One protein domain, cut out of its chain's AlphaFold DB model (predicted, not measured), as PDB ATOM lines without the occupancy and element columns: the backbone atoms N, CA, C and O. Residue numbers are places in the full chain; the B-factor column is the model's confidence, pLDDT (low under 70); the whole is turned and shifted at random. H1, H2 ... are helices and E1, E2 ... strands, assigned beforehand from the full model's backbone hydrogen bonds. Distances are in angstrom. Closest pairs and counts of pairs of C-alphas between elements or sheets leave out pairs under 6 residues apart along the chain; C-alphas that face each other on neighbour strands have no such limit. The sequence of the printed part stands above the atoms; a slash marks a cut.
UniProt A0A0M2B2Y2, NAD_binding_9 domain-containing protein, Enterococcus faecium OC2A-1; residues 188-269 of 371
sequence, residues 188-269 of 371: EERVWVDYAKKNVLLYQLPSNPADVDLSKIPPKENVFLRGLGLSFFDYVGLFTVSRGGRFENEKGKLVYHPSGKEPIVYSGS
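This is residues 188 to 269 of the 371 residues of the protein "NAD_binding_9 domain-containing protein" of Enterococcus faecium OC2A-1 (UniProt A0A0M2B2Y2). What shape appears? A drawn-out row: helix H1 at one end, a small middle of parallel strands E1 and E4 beside helix H2, and hairpin E2-E3 at the other end, where residues 249 to 254 stick out. What is printed? 82 residues, mixed in class, run H1 E1 H2 E2 E3 E4, only just loose, close to compact, with radius of gyration of the C-alphas 14.4 A and spans 48 by 24 by 21 A.

Which helices meet? H1, residues 188 to 198, is apart from H2, residues 230 to 239. Every O i to N i+4 pair is within hydrogen-bond range in H1, 5 of 6 in H2. Which strands pair? E1, residues 222 to 226, is parallel to E4, residues 264 to 268; N 225 and O 266 are within hydrogen-bond range, 2.8 A. E2, residues 246 to 250, and E3, residues 253 to 257, form an antiparallel hairpin; N 248 and O 255 are within range, 2.9 A. What is near H2? E4, with 6 pairs of C-alphas within 10 A.

Where does H1 begin? C-alpha 188 is at (13.583, -14.236, -30.924); H1 measures 15.6 A from first to last C-alpha, H2 15.0 A. Where does E4 end? C-alpha 268 is at (21.158, -29.032, -28.001).

How large is it? The two farthest C-alphas, of Lys 198 and Lys 251, are 49.4 A apart. Any cut or doubt? The printed part has no cut, H1 to E1 is a long link, and no printed residue is under 70 in pLDDT.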
ATOM      1  N   GLU A 188      12.274 -13.620 -31.212       93.25
ATOM      2  CA  GLU A 188      13.583 -14.236 -30.924       93.25
ATOM      3  C   GLU A 188      14.333 -14.568 -32.226       93.25
ATOM      4  O   GLU A 188      15.511 -14.240 -32.373       93.25
ATOM      5  N   GLU A 189      13.643 -15.171 -33.198       94.56
ATOM      6  CA  GLU A 189      14.231 -15.533 -34.492       94.56
ATOM      7  C   GLU A 189      14.648 -14.302 -35.299       94.56
ATOM      8  O   GLU A 189      15.749 -14.302 -35.851       94.56
ATOM      9  N   ARG A 190      13.844 -13.228 -35.300       95.88
ATOM     10  CA  ARG A 190      14.211 -11.953 -35.940       95.88
ATOM     11  C   ARG A 190      15.532 -11.407 -35.405       95.88
ATOM     12  O   ARG A 190      16.400 -11.033 -36.193       95.88
ATOM     13  N   VAL A 191      15.729 -11.427 -34.083       96.50
ATOM     14  CA  VAL A 191      16.989 -10.972 -33.467       96.50
ATOM     15  C   VAL A 191      18.185 -11.771 -33.990       96.50
ATOM     16  O   VAL A 191      19.228 -11.188 -34.291       96.50
ATOM     17  N   TRP A 192      18.064 -13.092 -34.134       94.69
ATOM     18  CA  TRP A 192      19.161 -13.907 -34.662       94.69
ATOM     19  C   TRP A 192      19.365 -13.757 -36.163       94.69
ATOM     20  O   TRP A 192      20.513 -13.748 -36.600       94.69
ATOM     21  N   VAL A 193      18.291 -13.613 -36.942       95.06
ATOM     22  CA  VAL A 193      18.372 -13.312 -38.378       95.06
ATOM     23  C   VAL A 193      19.164 -12.021 -38.585       95.06
ATOM     24  O   VAL A 193      20.108 -11.996 -39.379       95.06
ATOM     25  N   ASP A 194      18.837 -10.968 -37.837       96.50
ATOM     26  CA  ASP A 194      19.519  -9.677 -37.935       96.50
ATOM     27  C   ASP A 194      20.966  -9.756 -37.439       96.50
ATOM     28  O   ASP A 194      21.877  -9.222 -38.082       96.50
ATOM     29  N   TYR A 195      21.213 -10.479 -36.341       96.88
ATOM     30  CA  TYR A 195      22.567 -10.727 -35.849       96.88
ATOM     31  C   TYR A 195      23.417 -11.479 -36.880       96.88
ATOM     32  O   TYR A 195      24.564 -11.103 -37.129       96.88
ATOM     33  N   ALA A 196      22.864 -12.517 -37.508       95.88
ATOM     34  CA  ALA A 196      23.563 -13.310 -38.506       95.88
ATOM     35  C   ALA A 196      23.874 -12.487 -39.758       95.88
ATOM     36  O   ALA A 196      25.019 -12.486 -40.209       95.88
ATOM     37  N   LYS A 197      22.911 -11.696 -40.253       96.12
ATOM     38  CA  LYS A 197      23.130 -10.755 -41.365       96.12
ATOM     39  C   LYS A 197      24.241  -9.755 -41.050       96.12
ATOM     40  O   LYS A 197      25.148  -9.582 -41.861       96.12
ATOM     41  N   LYS A 198      24.208  -9.132 -39.866       97.56
ATOM     42  CA  LYS A 198      25.208  -8.139 -39.434       97.56
ATOM     43  C   LYS A 198      26.624  -8.719 -39.354       97.56
ATOM     44  O   LYS A 198      27.582  -8.000 -39.620       97.56
ATOM     45  N   ASN A 199      26.752  -9.992 -38.985       96.88
ATOM     46  CA  ASN A 199      28.039 -10.660 -38.778       96.88
ATOM     47  C   ASN A 199      28.430 -11.617 -39.919       96.88
ATOM     48  O   ASN A 199      29.403 -12.349 -39.780       96.88
ATOM     49  N   VAL A 200      27.694 -11.616 -41.039       93.56
ATOM     50  CA  VAL A 200      27.941 -12.494 -42.202       93.56
ATOM     51  C   VAL A 200      27.958 -13.985 -41.814       93.56
ATOM     52  O   VAL A 200      28.781 -14.770 -42.276       93.56
ATOM     53  N   LEU A 201      27.034 -14.381 -40.935       93.88
ATOM     54  CA  LEU A 201      26.837 -15.763 -40.497       93.88
ATOM     55  C   LEU A 201      25.670 -16.409 -41.249       93.88
ATOM     56  O   LEU A 201      24.703 -15.744 -41.624       93.88
ATOM     57  N   LEU A 202      25.727 -17.731 -41.415       93.38
ATOM     58  CA  LEU A 202      24.587 -18.508 -41.891       93.38
ATOM     59  C   LEU A 202      23.626 -18.771 -40.727       93.38
ATOM     60  O   LEU A 202      23.981 -19.447 -39.764       93.38
ATOM     61  N   TYR A 203      22.392 -18.287 -40.846       94.25
ATOM     62  CA  TYR A 203      21.300 -18.641 -39.945       94.25
ATOM     63  C   TYR A 203      20.133 -19.215 -40.750       94.25
ATOM     64  O   TYR A 203      19.631 -18.575 -41.673       94.25
ATOM     65  N   GLN A 204      19.729 -20.439 -40.407       93.38
ATOM     66  CA  GLN A 204      18.634 -21.159 -41.048       93.38
ATOM     67  C   GLN A 204      17.439 -21.225 -40.097       93.38
ATOM     68  O   GLN A 204      17.523 -21.838 -39.031       93.38
ATOM     69  N   LEU A 205      16.314 -20.641 -40.515       92.06
ATOM     70  CA  LEU A 205      15.037 -20.758 -39.810       92.06
ATOM     71  C   LEU A 205      14.520 -22.209 -39.819       92.06
ATOM     72  O   LEU A 205      14.846 -22.969 -40.746       92.06
ATOM     73  N   PRO A 206      13.680 -22.599 -38.843       89.56
ATOM     74  CA  PRO A 206      13.016 -23.896 -38.857       89.56
ATOM     75  C   PRO A 206      12.318 -24.152 -40.197       89.56
ATOM     76  O   PRO A 206      11.456 -23.397 -40.633       89.56
ATOM     77  N   SER A 207      12.708 -25.230 -40.868       89.94
ATOM     78  CA  SER A 207      12.175 -25.620 -42.173       89.94
ATOM     79  C   SER A 207      12.340 -27.125 -42.375       89.94
ATOM     80  O   SER A 207      12.980 -27.808 -41.569       89.94
ATOM     81  N   ASN A 208      11.735 -27.665 -43.436       90.38
ATOM     82  CA  ASN A 208      11.974 -29.051 -43.820       90.38
ATOM     83  C   ASN A 208      13.466 -29.220 -44.172       90.38
ATOM     84  O   ASN A 208      13.932 -28.510 -45.061       90.38
ATOM     85  N   PRO A 209      14.208 -30.164 -43.556       93.38
ATOM     86  CA  PRO A 209      15.628 -30.376 -43.856       93.38
ATOM     87  C   PRO A 209      15.925 -30.598 -45.344       93.38
ATOM     88  O   PRO A 209      16.998 -30.249 -45.821       93.38
ATOM     89  N   ALA A 210      14.954 -31.127 -46.095       92.62
ATOM     90  CA  ALA A 210      15.059 -31.313 -47.539       92.62
ATOM     91  C   ALA A 210      15.085 -30.012 -48.362       92.62
ATOM     92  O   ALA A 210      15.415 -30.057 -49.545       92.62
ATOM     93  N   ASP A 211      14.664 -28.889 -47.777       91.75
ATOM     94  CA  ASP A 211      14.599 -27.567 -48.413       91.75
ATOM     95  C   ASP A 211      15.795 -26.674 -48.039       91.75
ATOM     96  O   ASP A 211      15.909 -25.556 -48.541       91.75
ATOM     97  N   VAL A 212      16.684 -27.141 -47.156       92.62
ATOM     98  CA  VAL A 212      17.804 -26.344 -46.648       92.62
ATOM     99  C   VAL A 212      19.054 -26.558 -47.489       92.62
ATOM    100  O   VAL A 212      19.546 -27.675 -47.645       92.62
ATOM    101  N   ASP A 213      19.622 -25.458 -47.982       91.88
ATOM    102  CA  ASP A 213      20.890 -25.473 -48.705       91.88
ATOM    103  C   ASP A 213      22.086 -25.537 -47.741       91.88
ATOM    104  O   ASP A 213      22.662 -24.528 -47.330       91.88
ATOM    105  N   LEU A 214      22.470 -26.764 -47.396       93.62
ATOM    106  CA  LEU A 214      23.617 -27.051 -46.535       93.62
ATOM    107  C   LEU A 214      24.960 -27.037 -47.275       93.62
ATOM    108  O   LEU A 214      26.001 -27.198 -46.634       93.62
ATOM    109  N   SER A 215      24.972 -26.850 -48.601       90.94
ATOM    110  CA  SER A 215      26.217 -26.819 -49.388       90.94
ATOM    111  C   SER A 215      27.100 -25.618 -49.035       90.94
ATOM    112  O   SER A 215      28.320 -25.673 -49.178       90.94
ATOM    113  N   LYS A 216      26.484 -24.566 -48.487       91.94
ATOM    114  CA  LYS A 216      27.139 -23.342 -48.014       91.94
ATOM    115  C   LYS A 216      27.965 -23.522 -46.742       91.94
ATOM    116  O   LYS A 216      28.698 -22.607 -46.389       91.94
ATOM    117  N   ILE A 217      27.845 -24.656 -46.048       95.94
ATOM    118  CA  ILE A 217      28.580 -24.934 -44.808       95.94
ATOM    119  C   ILE A 217      29.891 -25.659 -45.150       95.94
ATOM    120  O   ILE A 217      29.833 -26.817 -45.588       95.94
ATOM    121  N   PRO A 218      31.070 -25.045 -44.941       95.81
ATOM    122  CA  PRO A 218      32.353 -25.679 -45.230       95.81
ATOM    123  C   PRO A 218      32.636 -26.911 -44.353       95.81
ATOM    124  O   PRO A 218      32.036 -27.081 -43.287       95.81
ATOM    125  N   PRO A 219      33.568 -27.787 -44.766       97.62
ATOM    126  CA  PRO A 219      34.137 -28.796 -43.878       97.62
ATOM    127  C   PRO A 219      34.693 -28.177 -42.594       97.62
ATOM    128  O   PRO A 219      35.338 -27.132 -42.644       97.62
ATOM    129  N   LYS A 220      34.501 -28.861 -41.461       97.00
ATOM    130  CA  LYS A 220      34.984 -28.468 -40.124       97.00
ATOM    131  C   LYS A 220      34.428 -27.146 -39.577       97.00
ATOM    132  O   LYS A 220      34.852 -26.727 -38.505       97.00
ATOM    133  N   GLU A 221      33.477 -26.518 -40.267       96.94
ATOM    134  CA  GLU A 221      32.782 -25.333 -39.768       96.94
ATOM    135  C   GLU A 221      31.992 -25.673 -38.500       96.94
ATOM    136  O   GLU A 221      31.381 -26.744 -38.412       96.94
ATOM    137  N   ASN A 222      31.979 -24.762 -37.525       97.38
ATOM    138  CA  ASN A 222      31.191 -24.940 -36.310       97.38
ATOM    139  C   ASN A 222      29.714 -24.661 -36.610       97.38
ATOM    140  O   ASN A 222      29.337 -23.546 -36.963       97.38
ATOM    141  N   VAL A 223      28.862 -25.666 -36.423       96.81
ATOM    142  CA  VAL A 223      27.416 -25.566 -36.645       96.81
ATOM    143  C   VAL A 223      26.684 -25.775 -35.331       96.81
ATOM    144  O   VAL A 223      26.826 -26.816 -34.696       96.81
ATOM    145  N   PHE A 224      25.851 -24.811 -34.948       95.62
ATOM    146  CA  PHE A 224      24.936 -24.961 -33.820       95.62
ATOM    147  C   PHE A 224      23.567 -25.433 -34.313       95.62
ATOM    148  O   PHE A 224      22.866 -24.704 -35.014       95.62
ATOM    149  N   LEU A 225      23.169 -26.645 -33.926       95.06
ATOM    150  CA  LEU A 225      21.880 -27.237 -34.275       95.06
ATOM    151  C   LEU A 225      20.947 -27.229 -33.054       95.06
ATOM    152  O   LEU A 225      21.046 -28.062 -32.146       95.06
ATOM    153  N   ARG A 226      20.032 -26.252 -33.015       93.44
ATOM    154  CA  ARG A 226      19.045 -26.093 -31.934       93.44
ATOM    155  C   ARG A 226      17.825 -26.977 -32.199       93.44
ATOM    156  O   ARG A 226      16.945 -26.627 -32.978       93.44
ATOM    157  N   GLY A 227      17.752 -28.100 -31.493       93.38
ATOM    158  CA  GLY A 227      16.666 -29.074 -31.563       93.38
ATOM    159  C   GLY A 227      17.189 -30.496 -31.749       93.38
ATOM    160  O   GLY A 227      18.010 -30.755 -32.618       93.38
ATOM    161  N   LEU A 228      16.674 -31.430 -30.945       94.75
ATOM    162  CA  LEU A 228      17.034 -32.856 -30.981       94.75
ATOM    163  C   LEU A 228      15.814 -33.749 -31.304       94.75
ATOM    164  O   LEU A 228      15.716 -34.886 -30.849       94.75
ATOM    165  N   GLY A 229      14.836 -33.188 -32.028       91.56
ATOM    166  CA  GLY A 229      13.614 -33.881 -32.456       91.56
ATOM    167  C   GLY A 229      13.820 -34.737 -33.711       91.56
ATOM    168  O   GLY A 229      14.941 -35.044 -34.080       91.56
ATOM    169  N   LEU A 230      12.748 -35.101 -34.423       89.50
ATOM    170  CA  LEU A 230      12.858 -35.986 -35.598       89.50
ATOM    171  C   LEU A 230      13.761 -35.407 -36.700       89.50
ATOM    172  O   LEU A 230      14.625 -36.112 -37.212       89.50
ATOM    173  N   SER A 231      13.633 -34.114 -37.004       91.94
ATOM    174  CA  SER A 231      14.451 -33.446 -38.025       91.94
ATOM    175  C   SER A 231      15.945 -33.388 -37.689       91.94
ATOM    176  O   SER A 231      16.754 -33.197 -38.588       91.94
ATOM    177  N   PHE A 232      16.340 -33.571 -36.422       94.25
ATOM    178  CA  PHE A 232      17.754 -33.666 -36.053       94.25
ATOM    179  C   PHE A 232      18.437 -34.832 -36.776       94.25
ATOM    180  O   PHE A 232      19.539 -34.672 -37.291       94.25
ATOM    181  N   PHE A 233      17.764 -35.981 -36.880       93.25
ATOM    182  CA  PHE A 233      18.321 -37.167 -37.531       93.25
ATOM    183  C   PHE A 233      18.461 -37.000 -39.048       93.25
ATOM    184  O   PHE A 233      19.419 -37.517 -39.619       93.25
ATOM    185  N   ASP A 234      17.580 -36.216 -39.679       95.50
ATOM    186  CA  ASP A 234      17.752 -35.810 -41.077       95.50
ATOM    187  C   ASP A 234      19.065 -35.026 -41.239       95.50
ATOM    188  O   ASP A 234      19.890 -35.370 -42.080       95.50
ATOM    189  N   TYR A 235      19.314 -34.023 -40.387       96.25
ATOM    190  CA  TYR A 235      20.567 -33.259 -40.420       96.25
ATOM    191  C   TYR A 235      21.798 -34.108 -40.111       96.25
ATOM    192  O   TYR A 235      22.840 -33.879 -40.718       96.25
ATOM    193  N   VAL A 236      21.699 -35.102 -39.222       94.50
ATOM    194  CA  VAL A 236      22.790 -36.065 -39.014       94.50
ATOM    195  C   VAL A 236      23.117 -36.767 -40.330       94.50
ATOM    196  O   VAL A 236      24.279 -36.759 -40.727       94.50
ATOM    197  N   GLY A 237      22.120 -37.297 -41.047       95.25
ATOM    198  CA  GLY A 237      22.324 -37.902 -42.369       95.25
ATOM    199  C   GLY A 237      22.948 -36.929 -43.378       95.25
ATOM    200  O   GLY A 237      23.962 -37.254 -43.997       95.25
ATOM    201  N   LEU A 238      22.410 -35.708 -43.458       96.81
ATOM    202  CA  LEU A 238      22.864 -34.666 -44.386       96.81
ATOM    203  C   LEU A 238      24.284 -34.154 -44.099       96.81
ATOM    204  O   LEU A 238      25.019 -33.801 -45.022       96.81
ATOM    205  N   PHE A 239      24.688 -34.095 -42.831       97.00
ATOM    206  CA  PHE A 239      26.028 -33.659 -42.437       97.00
ATOM    207  C   PHE A 239      27.063 -34.774 -42.464       97.00
ATOM    208  O   PHE A 239      28.246 -34.450 -42.465       97.00
ATOM    209  N   THR A 240      26.645 -36.041 -42.513       96.12
ATOM    210  CA  THR A 240      27.543 -37.202 -42.477       96.12
ATOM    211  C   THR A 240      27.553 -37.951 -43.807       96.12
ATOM    212  O   THR A 240      28.468 -37.782 -44.614       96.12
ATOM    213  N   VAL A 241      26.532 -38.766 -44.065       95.62
ATOM    214  CA  VAL A 241      26.458 -39.664 -45.223       95.62
ATOM    215  C   VAL A 241      26.375 -38.880 -46.525       95.62
ATOM    216  O   VAL A 241      27.169 -39.139 -47.428       95.62
ATOM    217  N   SER A 242      25.554 -37.825 -46.594       95.19
ATOM    218  CA  SER A 242      25.486 -36.978 -47.798       95.19
ATOM    219  C   SER A 242      26.791 -36.210 -48.068       95.19
ATOM    220  O   SER A 242      26.964 -35.639 -49.144       95.19
ATOM    221  N   ARG A 243      27.730 -36.192 -47.110       96.12
ATOM    222  CA  ARG A 243      29.077 -35.626 -47.272       96.12
ATOM    223  C   ARG A 243      30.149 -36.676 -47.576       96.12
ATOM    224  O   ARG A 243      31.304 -36.313 -47.780       96.12
ATOM    225  N   GLY A 244      29.763 -37.943 -47.718       96.31
ATOM    226  CA  GLY A 244      30.637 -39.061 -48.078       96.31
ATOM    227  C   GLY A 244      31.118 -39.891 -46.889       96.31
ATOM    228  O   GLY A 244      31.929 -40.797 -47.081       96.31
ATOM    229  N   GLY A 245      30.669 -39.586 -45.667       97.06
ATOM    230  CA  GLY A 245      30.901 -40.456 -44.520       97.06
ATOM    231  C   GLY A 245      30.109 -41.759 -44.646       97.06
ATOM    232  O   GLY A 245      29.128 -41.838 -45.383       97.06
ATOM    233  N   ARG A 246      30.512 -42.795 -43.911       96.25
ATOM    234  CA  ARG A 246      29.843 -44.105 -43.969       96.25
ATOM    235  C   ARG A 246      29.728 -44.740 -42.595       96.25
ATOM    236  O   ARG A 246      30.615 -44.593 -41.762       96.25
ATOM    237  N   PHE A 247      28.635 -45.457 -42.375       93.81
ATOM    238  CA  PHE A 247      28.448 -46.282 -41.188       93.81
ATOM    239  C   PHE A 247      28.695 -47.744 -41.552       93.81
ATOM    240  O   PHE A 247      28.111 -48.250 -42.508       93.81
ATOM    241  N   GLU A 248      29.537 -48.422 -40.782       95.19
ATOM    242  CA  GLU A 248      29.844 -49.842 -40.937       95.19
ATOM    243  C   GLU A 248      29.481 -50.591 -39.656       95.19
ATOM    244  O   GLU A 248      29.576 -50.059 -38.550       95.19
ATOM    245  N   ASN A 249      29.025 -51.835 -39.799       93.06
ATOM    246  CA  ASN A 249      28.769 -52.693 -38.651       93.06
ATOM    247  C   ASN A 249      30.014 -53.537 -38.368       93.06
ATOM    248  O   ASN A 249      30.305 -54.496 -39.082       93.06
ATOM    249  N   GLU A 250      30.728 -53.192 -37.304       94.19
ATOM    250  CA  GLU A 250      31.914 -53.899 -36.846       94.19
ATOM    251  C   GLU A 250      31.574 -54.680 -35.574       94.19
ATOM    252  O   GLU A 250      31.426 -54.120 -34.486       94.19
ATOM    253  N   LYS A 251      31.442 -56.008 -35.700       91.75
ATOM    254  CA  LYS A 251      31.176 -56.926 -34.571       91.75
ATOM    255  C   LYS A 251      29.937 -56.533 -33.744       91.75
ATOM    256  O   LYS A 251      29.958 -56.585 -32.516       91.75
ATOM    257  N   GLY A 252      28.859 -56.120 -34.414       89.88
ATOM    258  CA  GLY A 252      27.605 -55.719 -33.769       89.88
ATOM    259  C   GLY A 252      27.594 -54.279 -33.252       89.88
ATOM    260  O   GLY A 252      26.605 -53.866 -32.648       89.88
ATOM    261  N   LYS A 253      28.663 -53.507 -33.482       91.38
ATOM    262  CA  LYS A 253      28.730 -52.077 -33.173       91.38
ATOM    263  C   LYS A 253      28.688 -51.272 -34.461       91.38
ATOM    264  O   LYS A 253      29.398 -51.579 -35.413       91.38
ATOM    265  N   LEU A 254      27.876 -50.224 -34.472       91.56
ATOM    266  CA  LEU A 254      27.858 -49.280 -35.578       91.56
ATOM    267  C   LEU A 254      29.032 -48.306 -35.415       91.56
ATOM    268  O   LEU A 254      29.079 -47.555 -34.440       91.56
ATOM    269  N   VAL A 255      29.973 -48.339 -36.352       95.75
ATOM    270  CA  VAL A 255      31.149 -47.467 -36.399       95.75
ATOM    271  C   VAL A 255      30.968 -46.480 -37.541       95.75
ATOM    272  O   VAL A 255      30.626 -46.860 -38.659       95.75
ATOM    273  N   TYR A 256      31.166 -45.196 -37.253       96.06
ATOM    274  CA  TYR A 256      31.123 -44.147 -38.262       96.06
ATOM    275  C   TYR A 256      32.533 -43.819 -38.751       96.06
ATOM    276  O   TYR A 256      33.419 -43.519 -37.953       96.06
ATOM    277  N   HIS A 257      32.711 -43.828 -40.068       97.31
ATOM    278  CA  HIS A 257      33.940 -43.458 -40.755       97.31
ATOM    279  C   HIS A 257      33.734 -42.102 -41.448       97.31
ATOM    280  O   HIS A 257      33.004 -42.041 -42.446       97.31
ATOM    281  N   PRO A 258      34.338 -41.010 -40.936       97.25
ATOM    282  CA  PRO A 258      34.175 -39.678 -41.508       97.25
ATOM    283  C   PRO A 258      34.906 -39.545 -42.848       97.25
ATOM    284  O   PRO A 258      35.958 -40.145 -43.072       97.25
ATOM    285  N   SER A 259      34.368 -38.708 -43.728       97.94
ATOM    286  CA  SER A 259      34.986 -38.324 -45.003       97.94
ATOM    287  C   SER A 259      35.965 -37.152 -44.881       97.94
ATOM    288  O   SER A 259      36.753 -36.906 -45.795       97.94
ATOM    289  N   GLY A 260      35.891 -36.395 -43.784       97.50
ATOM    290  CA  GLY A 260      36.602 -35.135 -43.579       97.50
ATOM    291  C   GLY A 260      35.871 -33.907 -44.132       97.50
ATOM    292  O   GLY A 260      36.380 -32.796 -43.980       97.50
ATOM    293  N   LYS A 261      34.701 -34.082 -44.765       97.81
ATOM    294  CA  LYS A 261      33.858 -32.993 -45.294       97.81
ATOM    295  C   LYS A 261      32.769 -32.548 -44.316       97.81
ATOM    296  O   LYS A 261      32.077 -31.562 -44.577       97.81
ATOM    297  N   GLU A 262      32.599 -33.266 -43.217       98.00
ATOM    298  CA  GLU A 262      31.608 -32.999 -42.180       98.00
ATOM    299  C   GLU A 262      31.888 -31.666 -41.454       98.00
ATOM    300  O   GLU A 262      33.054 -31.303 -41.266       98.00
ATOM    301  N   PRO A 263      30.852 -30.919 -41.030       97.62
ATOM    302  CA  PRO A 263      31.005 -29.833 -40.063       97.62
ATOM    303  C   PRO A 263      31.212 -30.365 -38.632       97.62
ATOM    304  O   PRO A 263      30.970 -31.539 -38.345       97.62
ATOM    305  N   ILE A 264      31.602 -29.482 -37.710       97.19
ATOM    306  CA  ILE A 264      31.621 -29.758 -36.267       97.19
ATOM    307  C   ILE A 264      30.271 -29.328 -35.691       97.19
ATOM    308  O   ILE A 264      29.990 -28.138 -35.554       97.19
ATOM    309  N   VAL A 265      29.407 -30.297 -35.377       95.75
ATOM    310  CA  VAL A 265      28.021 -30.019 -34.973       95.75
ATOM    311  C   VAL A 265      27.876 -29.997 -33.450       95.75
ATOM    312  O   VAL A 265      27.972 -31.026 -32.783       95.75
ATOM    313  N   TYR A 266      27.543 -28.830 -32.906       95.88
ATOM    314  CA  TYR A 266      27.116 -28.640 -31.523       95.88
ATOM    315  C   TYR A 266      25.591 -28.655 -31.472       95.88
ATOM    316  O   TYR A 266      24.933 -27.764 -32.003       95.88
ATOM    317  N   SER A 267      25.012 -29.676 -30.846       95.25
ATOM    318  CA  SER A 267      23.557 -29.863 -30.838       95.25
ATOM    319  C   SER A 267      22.989 -29.776 -29.432       95.25
ATOM    320  O   SER A 267      23.601 -30.254 -28.479       95.25
ATOM    321  N   GLY A 268      21.800 -29.194 -29.302       94.75
ATOM    322  CA  GLY A 268      21.158 -29.032 -28.001       94.75
ATOM    323  C   GLY A 268      19.651 -28.846 -28.094       94.75
ATOM    324  O   GLY A 268      19.115 -28.365 -29.089       94.75
ATOM    325  N   SER A 269      18.948 -29.225 -27.031       93.06
ATOM    326  CA  SER A 269      17.520 -28.965 -26.838       93.06
ATOM    327  C   SER A 269      17.263 -28.632 -25.369       93.06
ATOM    328  O   SER A 269      18.127 -28.858 -24.526       93.06
TER     329      SER A 269